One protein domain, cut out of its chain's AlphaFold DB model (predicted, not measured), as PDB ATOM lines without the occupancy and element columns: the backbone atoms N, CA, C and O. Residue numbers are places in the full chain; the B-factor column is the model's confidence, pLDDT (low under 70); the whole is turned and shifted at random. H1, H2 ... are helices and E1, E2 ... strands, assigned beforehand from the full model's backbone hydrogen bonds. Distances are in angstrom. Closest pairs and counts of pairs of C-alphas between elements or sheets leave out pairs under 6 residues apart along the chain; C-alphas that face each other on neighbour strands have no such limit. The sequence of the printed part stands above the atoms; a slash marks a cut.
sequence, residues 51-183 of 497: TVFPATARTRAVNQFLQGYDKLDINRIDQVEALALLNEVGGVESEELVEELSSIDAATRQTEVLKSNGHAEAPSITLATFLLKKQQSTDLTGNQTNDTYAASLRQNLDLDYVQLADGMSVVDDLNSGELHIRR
ATOM      1  N   THR A  51     -32.252 -52.706   7.758       93.44
ATOM      2  CA  THR A  51     -32.478 -51.283   7.499       93.44
ATOM      3  C   THR A  51     -31.192 -50.525   7.782       93.44
ATOM      4  O   THR A  51     -30.549 -50.756   8.804       93.44
ATOM      5  N   VAL A  52     -30.818 -49.612   6.888       95.50
ATOM      6  CA  VAL A  52     -29.634 -48.761   7.048       95.50
ATOM      7  C   VAL A  52     -30.081 -47.336   7.333       95.50
ATOM      8  O   VAL A  52     -30.913 -46.780   6.613       95.50
ATOM      9  N   PHE A  53     -29.519 -46.736   8.378       95.69
ATOM     10  CA  PHE A  53     -29.754 -45.347   8.741       95.69
ATOM     11  C   PHE A  53     -28.480 -44.534   8.543       95.69
ATOM     12  O   PHE A  53     -27.592 -44.578   9.397       95.69
ATOM     13  N   PRO A  54     -28.410 -43.706   7.488       96.06
ATOM     14  CA  PRO A  54     -27.386 -42.676   7.401       96.06
ATOM     15  C   PRO A  54     -27.404 -41.776   8.641       96.06
ATOM     16  O   PRO A  54     -28.480 -41.495   9.180       96.06
ATOM     17  N   ALA A  55     -26.250 -41.240   9.047       93.44
ATOM     18  CA  ALA A  55     -26.104 -40.428  10.264       93.44
ATOM     19  C   ALA A  55     -27.189 -39.341  10.435       93.44
ATOM     20  O   ALA A  55     -27.753 -39.135  11.516       93.44
ATOM     21  N   THR A  56     -27.534 -38.648   9.344       94.12
ATOM     22  CA  THR A  56     -28.572 -37.603   9.349       94.12
ATOM     23  C   THR A  56     -29.991 -38.157   9.510       94.12
ATOM     24  O   THR A  56     -30.817 -37.531  10.178       94.12
ATOM     25  N   ALA A  57     -30.285 -39.323   8.929       93.38
ATOM     26  CA  ALA A  57     -31.569 -40.004   9.066       93.38
ATOM     27  C   ALA A  57     -31.736 -40.581  10.477       93.38
ATOM     28  O   ALA A  57     -32.784 -40.368  11.083       93.38
ATOM     29  N   ARG A  58     -30.681 -41.198  11.032       94.06
ATOM     30  CA  ARG A  58     -30.605 -41.634  12.438       94.06
ATOM     31  C   ARG A  58     -30.923 -40.477  13.385       94.06
ATOM     32  O   ARG A  58     -31.848 -40.569  14.187       94.06
ATOM     33  N   THR A  59     -30.209 -39.359  13.237       94.81
ATOM     34  CA  THR A  59     -30.390 -38.161  14.077       94.81
ATOM     35  C   THR A  59     -31.827 -37.646  14.018       94.81
ATOM     36  O   THR A  59     -32.426 -37.324  15.041       94.81
ATOM     37  N   ARG A  60     -32.403 -37.579  12.813       94.12
ATOM     38  CA  ARG A  60     -33.782 -37.124  12.613       94.12
ATOM     39  C   ARG A  60     -34.793 -38.064  13.262       94.12
ATOM     40  O   ARG A  60     -35.676 -37.577  13.957       94.12
ATOM     41  N   ALA A  61     -34.653 -39.372  13.046       92.81
ATOM     42  CA  ALA A  61     -35.557 -40.382  13.586       92.81
ATOM     43  C   ALA A  61     -35.583 -40.349  15.121       92.81
ATOM     44  O   ALA A  61     -36.662 -40.282  15.705       92.81
ATOM     45  N   VAL A  62     -34.408 -40.308  15.759       94.31
ATOM     46  CA  VAL A  62     -34.285 -40.236  17.225       94.31
ATOM     47  C   VAL A  62     -34.861 -38.930  17.770       94.31
ATOM     48  O   VAL A  62     -35.695 -38.960  18.668       94.31
ATOM     49  N   ASN A  63     -34.480 -37.777  17.206       94.88
ATOM     50  CA  ASN A  63     -34.976 -36.481  17.684       94.88
ATOM     51  C   ASN A  63     -36.500 -36.368  17.557       94.88
ATOM     52  O   ASN A  63     -37.151 -35.846  18.453       94.88
ATOM     53  N   GLN A  64     -37.069 -36.838  16.446       93.00
ATOM     54  CA  GLN A  64     -38.510 -36.776  16.232       93.00
ATOM     55  C   GLN A  64     -39.270 -37.678  17.208       93.00
ATOM     56  O   GLN A  64     -40.306 -37.268  17.726       93.00
ATOM     57  N   PHE A  65     -38.750 -38.878  17.476       92.31
ATOM     58  CA  PHE A  65     -39.313 -39.769  18.483       92.31
ATOM     59  C   PHE A  65     -39.271 -39.127  19.873       92.31
ATOM     60  O   PHE A  65     -40.318 -38.955  20.486       92.31
ATOM     61  N   LEU A  66     -38.092 -38.692  20.326       91.88
ATOM     62  CA  LEU A  66     -37.916 -38.124  21.663       91.88
ATOM     63  C   LEU A  66     -38.736 -36.841  21.883       91.88
ATOM     64  O   LEU A  66     -39.272 -36.633  22.960       91.88
ATOM     65  N   GLN A  67     -38.910 -35.996  20.861       91.44
ATOM     66  CA  GLN A  67     -39.786 -34.814  20.953       91.44
ATOM     67  C   GLN A  67     -41.265 -35.155  21.173       91.44
ATOM     68  O   GLN A  67     -42.003 -34.329  21.707       91.44
ATOM     69  N   GLY A  68     -41.701 -36.331  20.717       86.50
ATOM     70  CA  GLY A  68     -43.064 -36.825  20.896       86.50
ATOM     71  C   GLY A  68     -43.235 -37.779  22.079       86.50
ATOM     72  O   GLY A  68     -44.367 -38.169  22.346       86.50
ATOM     73  N   TYR A  69     -42.148 -38.163  22.760       89.00
ATOM     74  CA  TYR A  69     -42.150 -39.176  23.813       89.00
ATOM     75  C   TYR A  69     -42.055 -38.523  25.194       89.00
ATOM     76  O   TYR A  69     -40.976 -38.222  25.690       89.00
ATOM     77  N   ASP A  70     -43.206 -38.293  25.820       87.06
ATOM     78  CA  ASP A  70     -43.357 -37.520  27.061       87.06
ATOM     79  C   ASP A  70     -42.879 -38.233  28.335       87.06
ATOM     80  O   ASP A  70     -42.817 -37.620  29.400       87.06
ATOM     81  N   LYS A  71     -42.526 -39.517  28.234       88.69
ATOM     82  CA  LYS A  71     -42.048 -40.313  29.368       88.69
ATOM     83  C   LYS A  71     -40.577 -40.094  29.722       88.69
ATOM     84  O   LYS A  71     -40.166 -40.515  30.794       88.69
ATOM     85  N   LEU A  72     -39.791 -39.471  28.846       90.00
ATOM     86  CA  LEU A  72     -38.381 -39.167  29.093       90.00
ATOM     87  C   LEU A  72     -38.159 -37.660  28.942       90.00
ATOM     88  O   LEU A  72     -38.501 -37.094  27.907       90.00
ATOM     89  N   ASP A  73     -37.535 -37.003  29.927       91.75
ATOM     90  CA  ASP A  73     -37.226 -35.558  29.867       91.75
ATOM     91  C   ASP A  73     -35.956 -35.254  29.040       91.75
ATOM     92  O   ASP A  73     -35.064 -34.491  29.415       91.75
ATOM     93  N   ILE A  74     -35.861 -35.898  27.875       93.25
ATOM     94  CA  ILE A  74     -34.842 -35.676  26.848       93.25
ATOM     95  C   ILE A  74     -35.520 -35.675  25.478       93.25
ATOM     96  O   ILE A  74     -36.412 -36.467  25.207       93.25
ATOM     97  N   ASN A  75     -35.094 -34.785  24.585       93.81
ATOM     98  CA  ASN A  75     -35.760 -34.562  23.298       93.81
ATOM     99  C   ASN A  75     -34.807 -34.600  22.094       93.81
ATOM    100  O   ASN A  75     -35.214 -34.320  20.960       93.81
ATOM    101  N   ARG A  76     -33.528 -34.925  22.319       95.31
ATOM    102  CA  ARG A  76     -32.495 -34.943  21.282       95.31
ATOM    103  C   ARG A  76     -31.468 -36.052  21.491       95.31
ATOM    104  O   ARG A  76     -31.126 -36.409  22.612       95.31
ATOM    105  N   ILE A  77     -30.915 -36.533  20.382       95.81
ATOM    106  CA  ILE A  77     -29.893 -37.581  20.350       95.81
ATOM    107  C   ILE A  77     -28.606 -37.175  21.082       95.81
ATOM    108  O   ILE A  77     -27.999 -38.012  21.730       95.81
ATOM    109  N   ASP A  78     -28.217 -35.898  21.057       96.62
ATOM    110  CA  ASP A  78     -27.030 -35.408  21.774       96.62
ATOM    111  C   ASP A  78     -27.172 -35.551  23.299       96.62
ATOM    112  O   ASP A  78     -26.187 -35.817  23.985       96.62
ATOM    113  N   GLN A  79     -28.395 -35.459  23.832       96.88
ATOM    114  CA  GLN A  79     -28.681 -35.753  25.238       96.88
ATOM    115  C   GLN A  79     -28.568 -37.251  25.543       96.88
ATOM    116  O   GLN A  79     -28.075 -37.603  26.609       96.88
ATOM    117  N   VAL A  80     -28.961 -38.125  24.610       96.81
ATOM    118  CA  VAL A  80     -28.799 -39.588  24.734       96.81
ATOM    119  C   VAL A  80     -27.317 -39.962  24.769       96.81
ATOM    120  O   VAL A  80     -26.881 -40.732  25.623       96.81
ATOM    121  N   GLU A  81     -26.521 -39.382  23.870       95.81
ATOM    122  CA  GLU A  81     -25.071 -39.588  23.844       95.81
ATOM    123  C   GLU A  81     -24.408 -39.024  25.109       95.81
ATOM    124  O   GLU A  81     -23.545 -39.677  25.691       95.81
ATOM    125  N   ALA A  82     -24.839 -37.852  25.587       95.62
ATOM    126  CA  ALA A  82     -24.362 -37.287  26.848       95.62
ATOM    127  C   ALA A  82     -24.741 -38.158  28.057       95.62
ATOM    128  O   ALA A  82     -23.912 -38.343  28.949       95.62
ATOM    129  N   LEU A  83     -25.942 -38.746  28.071       95.56
ATOM    130  CA  LEU A  83     -26.394 -39.649  29.130       95.56
ATOM    131  C   LEU A  83     -25.515 -40.900  29.213       95.56
ATOM    132  O   LEU A  83     -25.175 -41.343  30.307       95.56
ATOM    133  N   ALA A  84     -25.071 -41.428  28.070       93.88
ATOM    134  CA  ALA A  84     -24.135 -42.552  28.021       93.88
ATOM    135  C   ALA A  84     -22.763 -42.236  28.653       93.88
ATOM    136  O   ALA A  84     -22.064 -43.151  29.092       93.88
ATOM    137  N   LEU A  85     -22.378 -40.956  28.712       91.62
ATOM    138  CA  LEU A  85     -21.112 -40.493  29.289       91.62
ATOM    139  C   LEU A  85     -21.245 -40.070  30.758       91.62
ATOM    140  O   LEU A  85     -20.334 -40.306  31.549       91.62
ATOM    141  N   LEU A  86     -22.350 -39.410  31.107       92.62
ATOM    142  CA  LEU A  86     -22.546 -38.751  32.400       92.62
ATOM    143  C   LEU A  86     -23.414 -39.557  33.375       92.62
ATOM    144  O   LEU A  86     -23.442 -39.229  34.556       92.62
ATOM    145  N   ASN A  87     -24.089 -40.606  32.899       91.19
ATOM    146  CA  ASN A  87     -25.120 -41.394  33.588       91.19
ATOM    147  C   ASN A  87     -26.398 -40.635  33.985       91.19
ATOM    148  O   ASN A  87     -27.418 -41.297  34.123       91.19
ATOM    149  N   GLU A  88     -26.381 -39.302  34.064       94.12
ATOM    150  CA  GLU A  88     -27.557 -38.457  34.319       94.12
ATOM    151  C   GLU A  88     -27.555 -37.226  33.390       94.12
ATOM    152  O   GLU A  88     -26.543 -36.526  33.266       94.12
ATOM    153  N   VAL A  89     -28.686 -36.939  32.733       94.06
ATOM    154  CA  VAL A  89     -28.898 -35.736  31.908       94.06
ATOM    155  C   VAL A  89     -30.348 -35.289  32.036       94.06
ATOM    156  O   VAL A  89     -31.261 -36.060  31.772       94.06
ATOM    157  N   GLY A  90     -30.572 -34.022  32.394       84.56
ATOM    158  CA  GLY A  90     -31.933 -33.474  32.469       84.56
ATOM    159  C   GLY A  90     -32.812 -34.144  33.530       84.56
ATOM    160  O   GLY A  90     -34.024 -34.124  33.394       84.56
ATOM    161  N   GLY A  91     -32.218 -34.743  34.569       89.00
ATOM    162  CA  GLY A  91     -32.944 -35.494  35.597       89.00
ATOM    163  C   GLY A  91     -33.370 -36.904  35.176       89.00
ATOM    164  O   GLY A  91     -34.004 -37.582  35.977       89.00
ATOM    165  N   VAL A  92     -33.018 -37.338  33.961       93.44
ATOM    166  CA  VAL A  92     -33.162 -38.726  33.505       93.44
ATOM    167  C   VAL A  92     -31.885 -39.482  33.842       93.44
ATOM    168  O   VAL A  92     -30.789 -39.057  33.461       93.44
ATOM    169  N   GLU A  93     -32.034 -40.618  34.515       95.88
ATOM    170  CA  GLU A  93     -30.936 -41.540  34.805       95.88
ATOM    171  C   GLU A  93     -30.746 -42.551  33.670       95.88
ATOM    172  O   GLU A  93     -31.674 -42.940  32.960       95.88
ATOM    173  N   SER A  94     -29.521 -43.043  33.506       93.94
ATOM    174  CA  SER A  94     -29.214 -43.996  32.439       93.94
ATOM    175  C   SER A  94     -29.981 -45.320  32.546       93.94
ATOM    176  O   SER A  94     -30.298 -45.929  31.526       93.94
ATOM    177  N   GLU A  95     -30.291 -45.758  33.769       94.00
ATOM    178  CA  GLU A  95     -31.093 -46.957  34.032       94.00
ATOM    179  C   GLU A  95     -32.556 -46.751  33.625       94.00
ATOM    180  O   GLU A  95     -33.141 -47.646  33.021       94.00
ATOM    181  N   GLU A  96     -33.103 -45.554  33.856       95.12
ATOM    182  CA  GLU A  96     -34.467 -45.181  33.470       95.12
ATOM    183  C   GLU A  96     -34.643 -45.216  31.947       95.12
ATOM    184  O   GLU A  96     -35.600 -45.807  31.451       95.12
ATOM    185  N   LEU A  97     -33.683 -44.673  31.184       94.62
ATOM    186  CA  LEU A  97     -33.716 -44.750  29.718       94.62
ATOM    187  C   LEU A  97     -33.707 -46.202  29.224       94.62
ATOM    188  O   LEU A  97     -34.444 -46.546  28.299       94.62
ATOM    189  N   VAL A  98     -32.861 -47.052  29.812       94.75
ATOM    190  CA  VAL A  98     -32.766 -48.462  29.414       94.75
ATOM    191  C   VAL A  98     -34.046 -49.212  29.767       94.75
ATOM    192  O   VAL A  98     -34.557 -49.931  28.910       94.75
ATOM    193  N   GLU A  99     -34.573 -49.045  30.980       93.75
ATOM    194  CA  GLU A  99     -35.811 -49.691  31.429       93.75
ATOM    195  C   GLU A  99     -36.995 -49.282  30.551       93.75
ATOM    196  O   GLU A  99     -37.683 -50.143  29.996       93.75
ATOM    197  N   GLU A 100     -37.178 -47.976  30.345       93.19
ATOM    198  CA  GLU A 100     -38.292 -47.445  29.567       93.19
ATOM    199  C   GLU A 100     -38.227 -47.933  28.117       93.19
ATOM    200  O   GLU A 100     -39.186 -48.533  27.635       93.19
ATOM    201  N   LEU A 101     -37.092 -47.756  27.426       92.31
ATOM    202  CA  LEU A 101     -36.982 -48.119  26.008       92.31
ATOM    203  C   LEU A 101     -36.973 -49.634  25.768       92.31
ATOM    204  O   LEU A 101     -37.476 -50.078  24.736       92.31
ATOM    205  N   SER A 102     -36.448 -50.433  26.701       90.25
ATOM    206  CA  SER A 102     -36.463 -51.902  26.582       90.25
ATOM    207  C   SER A 102     -37.855 -52.495  26.802       90.25
ATOM    208  O   SER A 102     -38.117 -53.615  26.369       90.25
ATOM    209  N   SER A 103     -38.754 -51.761  27.465       87.62
ATOM    210  CA  SER A 103     -40.134 -52.195  27.706       87.62
ATOM    211  C   SER A 103     -41.071 -51.975  26.509       87.62
ATOM    212  O   SER A 103     -42.191 -52.487  26.501       87.62
ATOM    213  N   ILE A 104     -40.632 -51.226  25.488       85.31
ATOM    214  CA  ILE A 104     -41.466 -50.877  24.335       85.31
ATOM    215  C   ILE A 104     -41.552 -52.066  23.372       85.31
ATOM    216  O   ILE A 104     -40.631 -52.349  22.604       85.31
ATOM    217  N   ASP A 105     -42.706 -52.732  23.358       81.81
ATOM    218  CA  ASP A 105     -42.978 -53.827  22.430       81.81
ATOM    219  C   ASP A 105     -43.216 -53.360  20.974       81.81
ATOM    220  O   ASP A 105     -43.266 -52.171  20.640       81.81
ATOM    221  N   ALA A 106     -43.339 -54.316  20.047       75.62
ATOM    222  CA  ALA A 106     -43.559 -54.033  18.626       75.62
ATOM    223  C   ALA A 106     -44.855 -53.248  18.341       75.62
ATOM    224  O   ALA A 106     -44.845 -52.336  17.512       75.62
ATOM    225  N   ALA A 107     -45.953 -53.571  19.030       71.88
ATOM    226  CA  ALA A 107     -47.244 -52.912  18.833       71.88
ATOM    227  C   ALA A 107     -47.213 -51.457  19.330       71.88
ATOM    228  O   ALA A 107     -47.719 -50.537  18.677       71.88
ATOM    229  N   THR A 108     -46.547 -51.235  20.460       75.00
ATOM    230  CA  THR A 108     -46.343 -49.923  21.065       75.00
ATOM    231  C   THR A 108     -45.461 -49.062  20.172       75.00
ATOM    232  O   THR A 108     -45.843 -47.935  19.879       75.00
ATOM    233  N   ARG A 109     -44.361 -49.597  19.617       77.81
ATOM    234  CA  ARG A 109     -43.525 -48.869  18.640       77.81
ATOM    235  C   ARG A 109     -44.330 -48.339  17.458       77.81
ATOM    236  O   ARG A 109     -44.222 -47.162  17.125       77.81
ATOM    237  N   GLN A 110     -45.159 -49.180  16.839       71.12
ATOM    238  CA  GLN A 110     -46.005 -48.765  15.712       71.12
ATOM    239  C   GLN A 110     -47.007 -47.679  16.119       71.12
ATOM    240  O   GLN A 110     -47.212 -46.707  15.394       71.12
ATOM    241  N   THR A 111     -47.595 -47.812  17.306       70.81
ATOM    242  CA  THR A 111     -48.539 -46.827  17.841       70.81
ATOM    243  C   THR A 111     -47.858 -45.482  18.116       70.81
ATOM    244  O   THR A 111     -48.381 -44.433  17.736       70.81
ATOM    245  N   GLU A 112     -46.674 -45.496  18.727       70.00
ATOM    246  CA  GLU A 112     -45.901 -44.287  19.031       70.00
ATOM    247  C   GLU A 112     -45.395 -43.585  17.767       70.00
ATOM    248  O   GLU A 112     -45.385 -42.355  17.698       70.00
ATOM    249  N   VAL A 113     -45.077 -44.333  16.708       69.94
ATOM    250  CA  VAL A 113     -44.814 -43.756  15.381       69.94
ATOM    251  C   VAL A 113     -45.996 -42.980  14.846       69.94
ATOM    252  O   VAL A 113     -45.818 -41.853  14.389       69.94
ATOM    253  N   LEU A 114     -47.193 -43.566  14.886       68.69
ATOM    254  CA  LEU A 114     -48.390 -42.919  14.351       68.69
ATOM    255  C   LEU A 114     -48.695 -41.613  15.096       68.69
ATOM    256  O   LEU A 114     -49.122 -40.642  14.476       68.69
ATOM    257  N   LYS A 115     -48.422 -41.569  16.407       69.44
ATOM    258  CA  LYS A 115     -48.575 -40.363  17.233       69.44
ATOM    259  C   LYS A 115     -47.512 -39.299  16.942       69.44
ATOM    260  O   LYS A 115     -47.845 -38.121  16.841       69.44
ATOM    261  N   SER A 116     -46.246 -39.699  16.798       68.00
ATOM    262  CA  SER A 116     -45.092 -38.793  16.633       68.00
ATOM    263  C   SER A 116     -44.750 -38.464  15.170       68.00
ATOM    264  O   SER A 116     -43.844 -37.668  14.896       68.00
ATOM    265  N   ASN A 117     -45.453 -39.079  14.210       71.88
ATOM    266  CA  ASN A 117     -45.091 -39.118  12.789       71.88
ATOM    267  C   ASN A 117     -43.644 -39.627  12.555       71.88
ATOM    268  O   ASN A 117     -42.995 -39.236  11.583       71.88
ATOM    269  N   GLY A 118     -43.114 -40.412  13.501       79.19
ATOM    270  CA  GLY A 118     -41.712 -40.829  13.586       79.19
ATOM    271  C   GLY A 118     -41.379 -42.093  12.790       79.19
ATOM    272  O   GLY A 118     -42.097 -42.489  11.877       79.19
ATOM    273  N   HIS A 119     -40.268 -42.746  13.135       87.62
ATOM    274  CA  HIS A 119     -39.854 -44.019  12.532       87.62
ATOM    275  C   HIS A 119     -40.051 -45.179  13.520       87.62
ATOM    276  O   HIS A 119     -39.734 -45.022  14.694       87.62
ATOM    277  N   ALA A 120     -40.523 -46.349  13.064       85.25
ATOM    278  CA  ALA A 120     -40.840 -47.501  13.940       85.25
ATOM    279  C   ALA A 120     -39.645 -48.011  14.732       85.25
ATOM    280  O   ALA A 120     -39.771 -48.379  15.895       85.25
ATOM    281  N   GLU A 121     -38.475 -47.939  14.115       88.88
ATOM    282  CA  GLU A 121     -37.211 -48.290  14.754       88.88
ATOM    283  C   GLU A 121     -36.633 -47.200  15.662       88.88
ATOM    284  O   GLU A 121     -35.643 -47.454  16.336       88.88
ATOM    285  N   ALA A 122     -37.202 -45.990  15.713       90.88
ATOM    286  CA  ALA A 122     -36.606 -44.885  16.465       90.88
ATOM    287  C   ALA A 122     -36.385 -45.187  17.962       90.88
ATOM    288  O   ALA A 122     -35.308 -44.839  18.453       90.88
ATOM    289  N   PRO A 123     -37.293 -45.872  18.685       91.75
ATOM    290  CA  PRO A 123     -37.043 -46.242  20.079       91.75
ATOM    291  C   PRO A 123     -35.848 -47.195  20.219       91.75
ATOM    292  O   PRO A 123     -34.927 -46.933  20.991       91.75
ATOM    293  N   SER A 124     -35.796 -48.245  19.394       91.75
ATOM    294  CA  SER A 124     -34.699 -49.219  19.383       91.75
ATOM    295  C   SER A 124     -33.369 -48.592  18.945       91.75
ATOM    296  O   SER A 124     -32.332 -48.877  19.532       91.75
ATOM    297  N   ILE A 125     -33.383 -47.678  17.970       94.00
ATOM    298  CA  ILE A 125     -32.202 -46.907  17.543       94.00
ATOM    299  C   ILE A 125     -31.712 -45.988  18.660       94.00
ATOM    300  O   ILE A 125     -30.505 -45.821  18.824       94.00
ATOM    301  N   THR A 126     -32.627 -45.392  19.425       95.19
ATOM    302  CA  THR A 126     -32.282 -44.542  20.570       95.19
ATOM    303  C   THR A 126     -31.556 -45.362  21.633       95.19
ATOM    304  O   THR A 126     -30.465 -44.981  22.058       95.19
ATOM    305  N   LEU A 127     -32.105 -46.528  21.990       95.88
ATOM    306  CA  LEU A 127     -31.481 -47.448  22.937       95.88
ATOM    307  C   LEU A 127     -30.128 -47.964  22.424       95.88
ATOM    308  O   LEU A 127     -29.138 -47.914  23.151       95.88
ATOM    309  N   ALA A 128     -30.055 -48.400  21.164       96.06
ATOM    310  CA  ALA A 128     -28.807 -48.846  20.550       96.06
ATOM    311  C   ALA A 128     -27.743 -47.739  20.560       96.06
ATOM    312  O   ALA A 128     -26.612 -47.987  20.964       96.06
ATOM    313  N   THR A 129     -28.114 -46.503  20.203       96.06
ATOM    314  CA  THR A 129     -27.214 -45.337  20.244       96.06
ATOM    315  C   THR A 129     -26.638 -45.132  21.644       96.06
ATOM    316  O   THR A 129     -25.432 -44.935  21.789       96.06
ATOM    317  N   PHE A 130     -27.482 -45.201  22.678       96.56
ATOM    318  CA  PHE A 130     -27.041 -45.102  24.066       96.56
ATOM    319  C   PHE A 130     -26.050 -46.220  24.434       96.56
ATOM    320  O   PHE A 130     -24.974 -45.937  24.962       96.56
ATOM    321  N   LEU A 131     -26.383 -47.481  24.132       95.38
ATOM    322  CA  LEU A 131     -25.562 -48.642  24.496       95.38
ATOM    323  C   LEU A 131     -24.200 -48.633  23.794       95.38
ATOM    324  O   LEU A 131     -23.180 -48.788  24.467       95.38
ATOM    325  N   LEU A 132     -24.175 -48.359  22.488       95.06
ATOM    326  CA  LEU A 132     -22.946 -48.223  21.700       95.06
ATOM    327  C   LEU A 132     -22.054 -47.112  22.273       95.06
ATOM    328  O   LEU A 132     -20.868 -47.311  22.537       95.06
ATOM    329  N   LYS A 133     -22.623 -45.937  22.582       94.38
ATOM    330  CA  LYS A 133     -21.853 -44.841  23.197       94.38
ATOM    331  C   LYS A 133     -21.337 -45.182  24.591       94.38
ATOM    332  O   LYS A 133     -20.210 -44.813  24.929       94.38
ATOM    333  N   LYS A 134     -22.112 -45.917  25.393       92.12
ATOM    334  CA  LYS A 134     -21.696 -46.366  26.728       92.12
ATOM    335  C   LYS A 134     -20.542 -47.372  26.640       92.12
ATOM    336  O   LYS A 134     -19.581 -47.260  27.405       92.12
ATOM    337  N   GLN A 135     -20.581 -48.298  25.681       89.75
ATOM    338  CA  GLN A 135     -19.482 -49.228  25.389       89.75
ATOM    339  C   GLN A 135     -18.215 -48.481  24.933       89.75
ATOM    340  O   GLN A 135     -17.132 -48.714  25.473       89.75
ATOM    341  N   GLN A 136     -18.350 -47.516  24.018       89.00
ATOM    342  CA  GLN A 136     -17.257 -46.641  23.559       89.00
ATOM    343  C   GLN A 136     -16.593 -45.875  24.707       89.00
ATOM    344  O   GLN A 136     -15.367 -45.841  24.805       89.00
ATOM    345  N   SER A 137     -17.392 -45.309  25.612       85.88
ATOM    346  CA  SER A 137     -16.892 -44.613  26.800       85.88
ATOM    347  C   SER A 137     -16.150 -45.542  27.763       85.88
ATOM    348  O   SER A 137     -15.079 -45.201  28.268       85.88
ATOM    349  N   THR A 138     -16.688 -46.743  27.989       81.25
ATOM    350  CA  THR A 138     -16.102 -47.727  28.909       81.25
ATOM    351  C   THR A 138     -14.687 -48.113  28.471       81.25
ATOM    352  O   THR A 138     -13.762 -48.027  29.283       81.25
ATOM    353  N   ASP A 139     -14.493 -48.394  27.180       75.81
ATOM    354  CA  ASP A 139     -13.176 -48.688  26.600       75.81
ATOM    355  C   ASP A 139     -12.170 -47.540  26.804       75.81
ATOM    356  O   ASP A 139     -11.022 -47.781  27.184       75.81
ATOM    357  N   LEU A 140     -12.594 -46.282  26.616       73.56
ATOM    358  CA  LEU A 140     -11.729 -45.106  26.797       73.56
ATOM    359  C   LEU A 140     -11.269 -44.923  28.248       73.56
ATOM    360  O   LEU A 140     -10.164 -44.440  28.494       73.56
ATOM    361  N   THR A 141     -12.101 -45.309  29.218       71.50
ATOM    362  CA  THR A 141     -11.753 -45.231  30.647       71.50
ATOM    363  C   THR A 141     -10.815 -46.350  31.112       71.50
ATOM    364  O   THR A 141     -10.381 -46.339  32.263       71.50
ATOM    365  N   GLY A 142     -10.473 -47.304  30.235       62.84
ATOM    366  CA  GLY A 142      -9.614 -48.446  30.558       62.84
ATOM    367  C   GLY A 142     -10.292 -49.512  31.425       62.84
ATOM    368  O   GLY A 142      -9.639 -50.475  31.834       62.84
ATOM    369  N   ASN A 143     -11.591 -49.366  31.696       63.94
ATOM    370  CA  ASN A 143     -12.400 -50.433  32.260       63.94
ATOM    371  C   ASN A 143     -12.661 -51.448  31.144       63.94
ATOM    372  O   ASN A 143     -13.186 -51.086  30.095       63.94
ATOM    373  N   GLN A 144     -12.269 -52.709  31.341       56.66
ATOM    374  CA  GLN A 144     -12.552 -53.744  30.348       56.66
ATOM    375  C   GLN A 144     -14.066 -53.859  30.163       56.66
ATOM    376  O   GLN A 144     -14.799 -54.091  31.127       56.66
ATOM    377  N   THR A 145     -14.534 -53.705  28.926       61.12
ATOM    378  CA  THR A 145     -15.866 -54.170  28.557       61.12
ATOM    379  C   THR A 145     -15.878 -55.694  28.649       61.12
ATOM    380  O   THR A 145     -14.927 -56.366  28.252       61.12
ATOM    381  N   ASN A 146     -16.960 -56.265  29.189       65.81
ATOM    382  CA  ASN A 146     -17.153 -57.721  29.158       65.81
ATOM    383  C   ASN A 146     -17.377 -58.232  27.721       65.81
ATOM    384  O   ASN A 146     -17.263 -59.429  27.468       65.81
ATOM    385  N   ASP A 147     -17.685 -57.329  26.785       81.12
ATOM    386  CA  ASP A 147     -17.904 -57.636  25.379       81.12
ATOM    387  C   ASP A 147     -16.610 -57.490  24.566       81.12
ATOM    388  O   ASP A 147     -16.343 -56.490  23.894       81.12
ATOM    389  N   THR A 148     -15.782 -58.532  24.637       85.12
ATOM    390  CA  THR A 148     -14.531 -58.614  23.867       85.12
ATOM    391  C   THR A 148     -14.749 -58.596  22.350       85.12
ATOM    392  O   THR A 148     -13.823 -58.268  21.607       85.12
ATOM    393  N   TYR A 149     -15.955 -58.932  21.884       92.50
ATOM    394  CA  TYR A 149     -16.275 -58.972  20.467       92.50
ATOM    395  C   TYR A 149     -16.476 -57.559  19.907       92.50
ATOM    396  O   TYR A 149     -15.765 -57.169  18.978       92.50
ATOM    397  N   ALA A 150     -17.345 -56.759  20.532       92.69
ATOM    398  CA  ALA A 150     -17.551 -55.359  20.154       92.69
ATOM    399  C   ALA A 150     -16.252 -54.535  20.264       92.69
ATOM    400  O   ALA A 150     -15.960 -53.693  19.415       92.69
ATOM    401  N   ALA A 151     -15.419 -54.804  21.278       89.94
ATOM    402  CA  ALA A 151     -14.094 -54.189  21.393       89.94
ATOM    403  C   ALA A 151     -13.162 -54.562  20.219       89.94
ATOM    404  O   ALA A 151     -12.467 -53.700  19.680       89.94
ATOM    405  N   SER A 152     -13.170 -55.829  19.787       91.94
ATOM    406  CA  SER A 152     -12.374 -56.295  18.643       91.94
ATOM    407  C   SER A 152     -12.803 -55.636  17.329       91.94
ATOM    408  O   SER A 152     -11.944 -55.221  16.546       91.94
ATOM    409  N   LEU A 153     -14.111 -55.490  17.093       95.94
ATOM    410  CA  LEU A 153     -14.629 -54.774  15.925       95.94
ATOM    411  C   LEU A 153     -14.142 -53.320  15.901       95.94
ATOM    412  O   LEU A 153     -13.595 -52.876  14.892       95.94
ATOM    413  N   ARG A 154     -14.240 -52.608  17.029       93.94
ATOM    414  CA  ARG A 154     -13.822 -51.201  17.110       93.94
ATOM    415  C   ARG A 154     -12.329 -51.036  16.890       93.94
ATOM    416  O   ARG A 154     -11.907 -50.133  16.180       93.94
ATOM    417  N   GLN A 155     -11.529 -51.918  17.487       91.62
ATOM    418  CA  GLN A 155     -10.075 -51.848  17.397       91.62
ATOM    419  C   GLN A 155      -9.552 -52.100  15.978       91.62
ATOM    420  O   GLN A 155      -8.531 -51.523  15.604       91.62
ATOM    421  N   ASN A 156     -10.197 -52.991  15.223       94.25
ATOM    422  CA  ASN A 156      -9.627 -53.502  13.979       94.25
ATOM    423  C   ASN A 156     -10.378 -53.073  12.713       94.25
ATOM    424  O   ASN A 156      -9.800 -53.156  11.631       94.25
ATOM    425  N   LEU A 157     -11.646 -52.667  12.824       96.25
ATOM    426  CA  LEU A 157     -12.540 -52.462  11.681       96.25
ATOM    427  C   LEU A 157     -13.311 -51.138  11.709       96.25
ATOM    428  O   LEU A 157     -14.072 -50.891  10.780       96.25
ATOM    429  N   ASP A 158     -13.149 -50.311  12.750       96.50
ATOM    430  CA  ASP A 158     -13.988 -49.125  12.986       96.50
ATOM    431  C   ASP A 158     -15.496 -49.458  12.958       96.50
ATOM    432  O   ASP A 158     -16.325 -48.658  12.528       96.50
ATOM    433  N   LEU A 159     -15.852 -50.659  13.415       97.69
ATOM    434  CA  LEU A 159     -17.234 -51.100  13.582       97.69
ATOM    435  C   LEU A 159     -17.538 -51.265  15.065       97.69
ATOM    436  O   LEU A 159     -16.666 -51.646  15.838       97.69
ATOM    437  N   ASP A 160     -18.780 -51.044  15.465       96.44
ATOM    438  CA  ASP A 160     -19.263 -51.373  16.806       96.44
ATOM    439  C   ASP A 160     -20.523 -52.236  16.716       96.44
ATOM    440  O   ASP A 160     -21.190 -52.247  15.680       96.44
ATOM    441  N   TYR A 161     -20.837 -52.990  17.769       96.62
ATOM    442  CA  TYR A 161     -21.943 -53.947  17.748       96.62
ATOM    443  C   TYR A 161     -22.720 -53.971  19.056       96.62
ATOM    444  O   TYR A 161     -22.151 -54.023  20.145       96.62
ATOM    445  N   VAL A 162     -24.046 -54.035  18.937       95.50
ATOM    446  CA  VAL A 162     -24.927 -54.346  20.059       95.50
ATOM    447  C   VAL A 162     -26.104 -55.199  19.597       95.50
ATOM    448  O   VAL A 162     -26.652 -55.000  18.513       95.50
ATOM    449  N   GLN A 163     -26.523 -56.135  20.445       93.25
ATOM    450  CA  GLN A 163     -27.795 -56.835  20.304       93.25
ATOM    451  C   GLN A 163     -28.740 -56.383  21.416       93.25
ATOM    452  O   GLN A 163     -28.372 -56.373  22.592       93.25
ATOM    453  N   LEU A 164     -29.950 -55.988  21.040       92.00
ATOM    454  CA  LEU A 164     -30.999 -55.601  21.974       92.00
ATOM    455  C   LEU A 164     -31.795 -56.829  22.434       92.00
ATOM    456  O   LEU A 164     -31.827 -57.863  21.767       92.00
ATOM    457  N   ALA A 165     -32.480 -56.696  23.571       86.00
ATOM    458  CA  ALA A 165     -33.279 -57.773  24.159       86.00
ATOM    459  C   ALA A 165     -34.461 -58.219  23.276       86.00
ATOM    460  O   ALA A 165     -34.932 -59.344  23.412       86.00
ATOM    461  N   ASP A 166     -34.920 -57.364  22.358       81.31
ATOM    462  CA  ASP A 166     -35.987 -57.667  21.399       81.31
ATOM    463  C   ASP A 166     -35.485 -58.409  20.141       81.31
ATOM    464  O   ASP A 166     -36.222 -58.530  19.162       81.31
ATOM    465  N   GLY A 167     -34.230 -58.872  20.145       85.69
ATOM    466  CA  GLY A 167     -33.609 -59.617  19.049       85.69
ATOM    467  C   GLY A 167     -33.026 -58.746  17.933       85.69
ATOM    468  O   GLY A 167     -32.450 -59.280  16.987       85.69
ATOM    469  N   MET A 168     -33.134 -57.415  18.023       90.88
ATOM    470  CA  MET A 168     -32.518 -56.506  17.057       90.88
ATOM    471  C   MET A 168     -30.995 -56.477  17.217       90.88
ATOM    472  O   MET A 168     -30.480 -56.092  18.266       90.88
ATOM    473  N   SER A 169     -30.275 -56.808  16.151       94.56
ATOM    474  CA  SER A 169     -28.825 -56.619  16.058       94.56
ATOM    475  C   SER A 169     -28.512 -55.297  15.369       94.56
ATOM    476  O   SER A 169     -29.173 -54.919  14.396       94.56
ATOM    477  N   VAL A 170     -27.479 -54.610  15.843       97.00
ATOM    478  CA  VAL A 170     -27.049 -53.313  15.325       97.00
ATOM    479  C   VAL A 170     -25.543 -53.311  15.127       97.00
ATOM    480  O   VAL A 170     -24.806 -53.658  16.045       97.00
ATOM    481  N   VAL A 171     -25.107 -52.886  13.944       97.88
ATOM    482  CA  VAL A 171     -23.710 -52.587  13.619       97.88
ATOM    483  C   VAL A 171     -23.603 -51.088  13.330       97.88
ATOM    484  O   VAL A 171     -24.307 -50.583  12.456       97.88
ATOM    485  N   ASP A 172     -22.756 -50.371  14.067       97.69
ATOM    486  CA  ASP A 172     -22.439 -48.953  13.819       97.69
ATOM    487  C   ASP A 172     -21.147 -48.886  13.006       97.69
ATOM    488  O   ASP A 172     -20.099 -49.325  13.480       97.69
ATOM    489  N   ASP A 173     -21.221 -48.374  11.779       97.44
ATOM    490  CA  ASP A 173     -20.037 -48.085  10.976       97.44
ATOM    491  C   ASP A 173     -19.496 -46.714  11.384       97.44
ATOM    492  O   ASP A 173     -20.023 -45.669  11.000       97.44
ATOM    493  N   LEU A 174     -18.428 -46.709  12.183       95.56
ATOM    494  CA  LEU A 174     -17.856 -45.488  12.751       95.56
ATOM    495  C   LEU A 174     -17.155 -44.627  11.691       95.56
ATOM    496  O   LEU A 174     -16.969 -43.427  11.914       95.56
ATOM    497  N   ASN A 175     -16.791 -45.206  10.541       94.38
ATOM    498  CA  ASN A 175     -16.169 -44.483   9.436       94.38
ATOM    499  C   ASN A 175     -17.196 -43.673   8.640       94.38
ATOM    500  O   ASN A 175     -16.956 -42.504   8.324       94.38
ATOM    501  N   SER A 176     -18.336 -44.278   8.302       94.12
ATOM    502  CA  SER A 176     -19.399 -43.607   7.537       94.12
ATOM    503  C   SER A 176     -20.422 -42.881   8.422       94.12
ATOM    504  O   SER A 176     -21.079 -41.937   7.973       94.12
ATOM    505  N   GLY A 177     -20.550 -43.293   9.686       93.69
ATOM    506  CA  GLY A 177     -21.621 -42.897  10.597       93.69
ATOM    507  C   GLY A 177     -22.972 -43.549  10.271       93.69
ATOM    508  O   GLY A 177     -24.008 -43.061  10.736       93.69
ATOM    509  N   GLU A 178     -22.989 -44.580   9.422       96.69
ATOM    510  CA  GLU A 178     -24.186 -45.358   9.107       96.69
ATOM    511  C   GLU A 178     -24.474 -46.390  10.198       96.69
ATOM    512  O   GLU A 178     -23.594 -47.112  10.660       96.69
ATOM    513  N   LEU A 179     -25.746 -46.483  10.588       97.19
ATOM    514  CA  LEU A 179     -26.221 -47.495  11.522       97.19
ATOM    515  C   LEU A 179     -26.954 -48.591  10.746       97.19
ATOM    516  O   LEU A 179     -28.020 -48.346  10.172       97.19
ATOM    517  N   HIS A 180     -26.397 -49.794  10.745       97.31
ATOM    518  CA  HIS A 180     -26.977 -50.971  10.113       97.31
ATOM    519  C   HIS A 180     -27.758 -51.760  11.150       97.31
ATOM    520  O   HIS A 180     -27.235 -52.149  12.191       97.31
ATOM    521  N   ILE A 181     -29.024 -52.021  10.859       95.31
ATOM    522  CA  ILE A 181     -29.941 -52.697  11.769       95.31
ATOM    523  C   ILE A 181     -30.434 -53.959  11.100       95.31
ATOM    524  O   ILE A 181     -30.823 -53.924   9.933       95.31
ATOM    525  N   ARG A 182     -30.481 -55.054  11.856       94.31
ATOM    526  CA  ARG A 182     -31.107 -56.299  11.432       94.31
ATOM    527  C   ARG A 182     -32.105 -56.777  12.477       94.31
ATOM    528  O   ARG A 182     -31.741 -56.978  13.633       94.31
ATOM    529  N   ARG A 183     -33.345 -57.012  12.045       92.00
ATOM    530  CA  ARG A 183     -34.378 -57.685  12.843       92.00
ATOM    531  C   ARG A 183     -34.902 -58.897  12.078       92.00
ATOM    532  O   ARG A 183     -35.841 -58.748  11.293       92.00
TER     533      ARG A 183
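Overview. This is residues 51 to 183 of the 497 residues of an uncharacterized protein of Haloferax sulfurifontis (UniProt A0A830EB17). A small four-stranded sheet has the long helix H5 laid slantwise over one face, and H1 rises from that same face at the E1 edge; the other face has no named helix over it. H2 and H3 pack on the side of H5 away from the sheet, H6 sits beside the E2 edge at the sheet's level, and H4 lies at the opposite end of the long axis from H6. The printed part has 133 residues, with six named helices and four named strands in the order E1, H1, H2, H3, H4, H5, H6, E2, E3, E4, and its class is mixed, helices and strands. The sheet's order is E1, E4, E3, E2, antiparallel throughout. The whole is compact, with a radius of gyration of the C-alphas of 14.1 A, and rounded, spanning 41 by 32 by 25 A.

Arrangement. E1, residues 51 to 53, is an edge strand and the antiparallel neighbour of E4, residues 178 to 182, with N 53 and O 179 2.8 A apart, within hydrogen-bond range. H1, residues 55 to 68, is on the sheet over E1 and only just stands up from it, its line rising 42 degrees. H2, residues 77 to 86, only just touches H1, about perpendicular at 87 degrees, with 3 pairs of C-alphas within 8 A; the closest C-alphas are those of Asn 63 and Ile 77, 5.8 A apart. H3, residues 94 to 102, is close to H2 but not clearly touching, the closest C-alphas, Leu 83 and Ser 94, being 6.1 A apart. H4, residues 106 to 116, touches residues 64 to 68 of H1 alone, about perpendicular at 84 degrees, with the C-alphas of Gly 68 and Ser 116 closest at 5.1 A. H5, residues 122 to 140, is on the same face of the sheet as H1, at a height over the sheet of 8.8 A. H5 touches H2, closest at the C-alphas of Ala 84 and Lys 134, 4.7 A, running the same way at a tilt of 36 degrees, only just steep. With residues 123 to 127 alone H5 touches H3, closest at the C-alphas of Leu 101 and Pro 123, 6.2 A. With residues 122 to 126 alone it touches H1, at a steep tilt of 63 degrees, opposite ways, closest at the C-alphas of Val 62 and Ala 122, 5.3 A. H6, residues 148 to 157, stands at the sheet's level; its C-alpha of Leu 153 is 5.1 A from that of Leu 159 in E2, residues 159 to 163. E2, E3, residues 169 to 173, and E4 form a meander, each strand the antiparallel neighbour of the one before. E2 and E3 are a hairpin with N 170 and O 162 2.8 A apart; E3 and E4 are another, with N 180 and O 171 2.8 A apart, both pairs within hydrogen-bond range. In all six helices every O i to N i+4 pair is within hydrogen-bond range.

Along the chain. E1 begins at C-alpha 51, (-32.478, -51.283, 7.499), and is 6.6 A long. H1 measures 20.3 A, H2 14.2 A, H3 12.2 A and H4 15.4 A. H5, 26.9 A, runs from C-alpha 122 at (-36.606, -44.885, 16.465) to C-alpha 140 at (-11.729, -45.106, 26.797). H6 and E2 are each 13.8 A, E3 is 13.3 A, and E4, 13.2 A, ends at C-alpha 182, (-31.107, -56.299, 11.432).

Size, cuts and confidence. The two C-alphas farthest apart, those of Leu 114 and Gly 142, are 42.4 A apart. The printed part has no cut, and no link is long. The mean pLDDT of the printed part is 89.1; residues 113 to 116 and 142 to 146 are under 70.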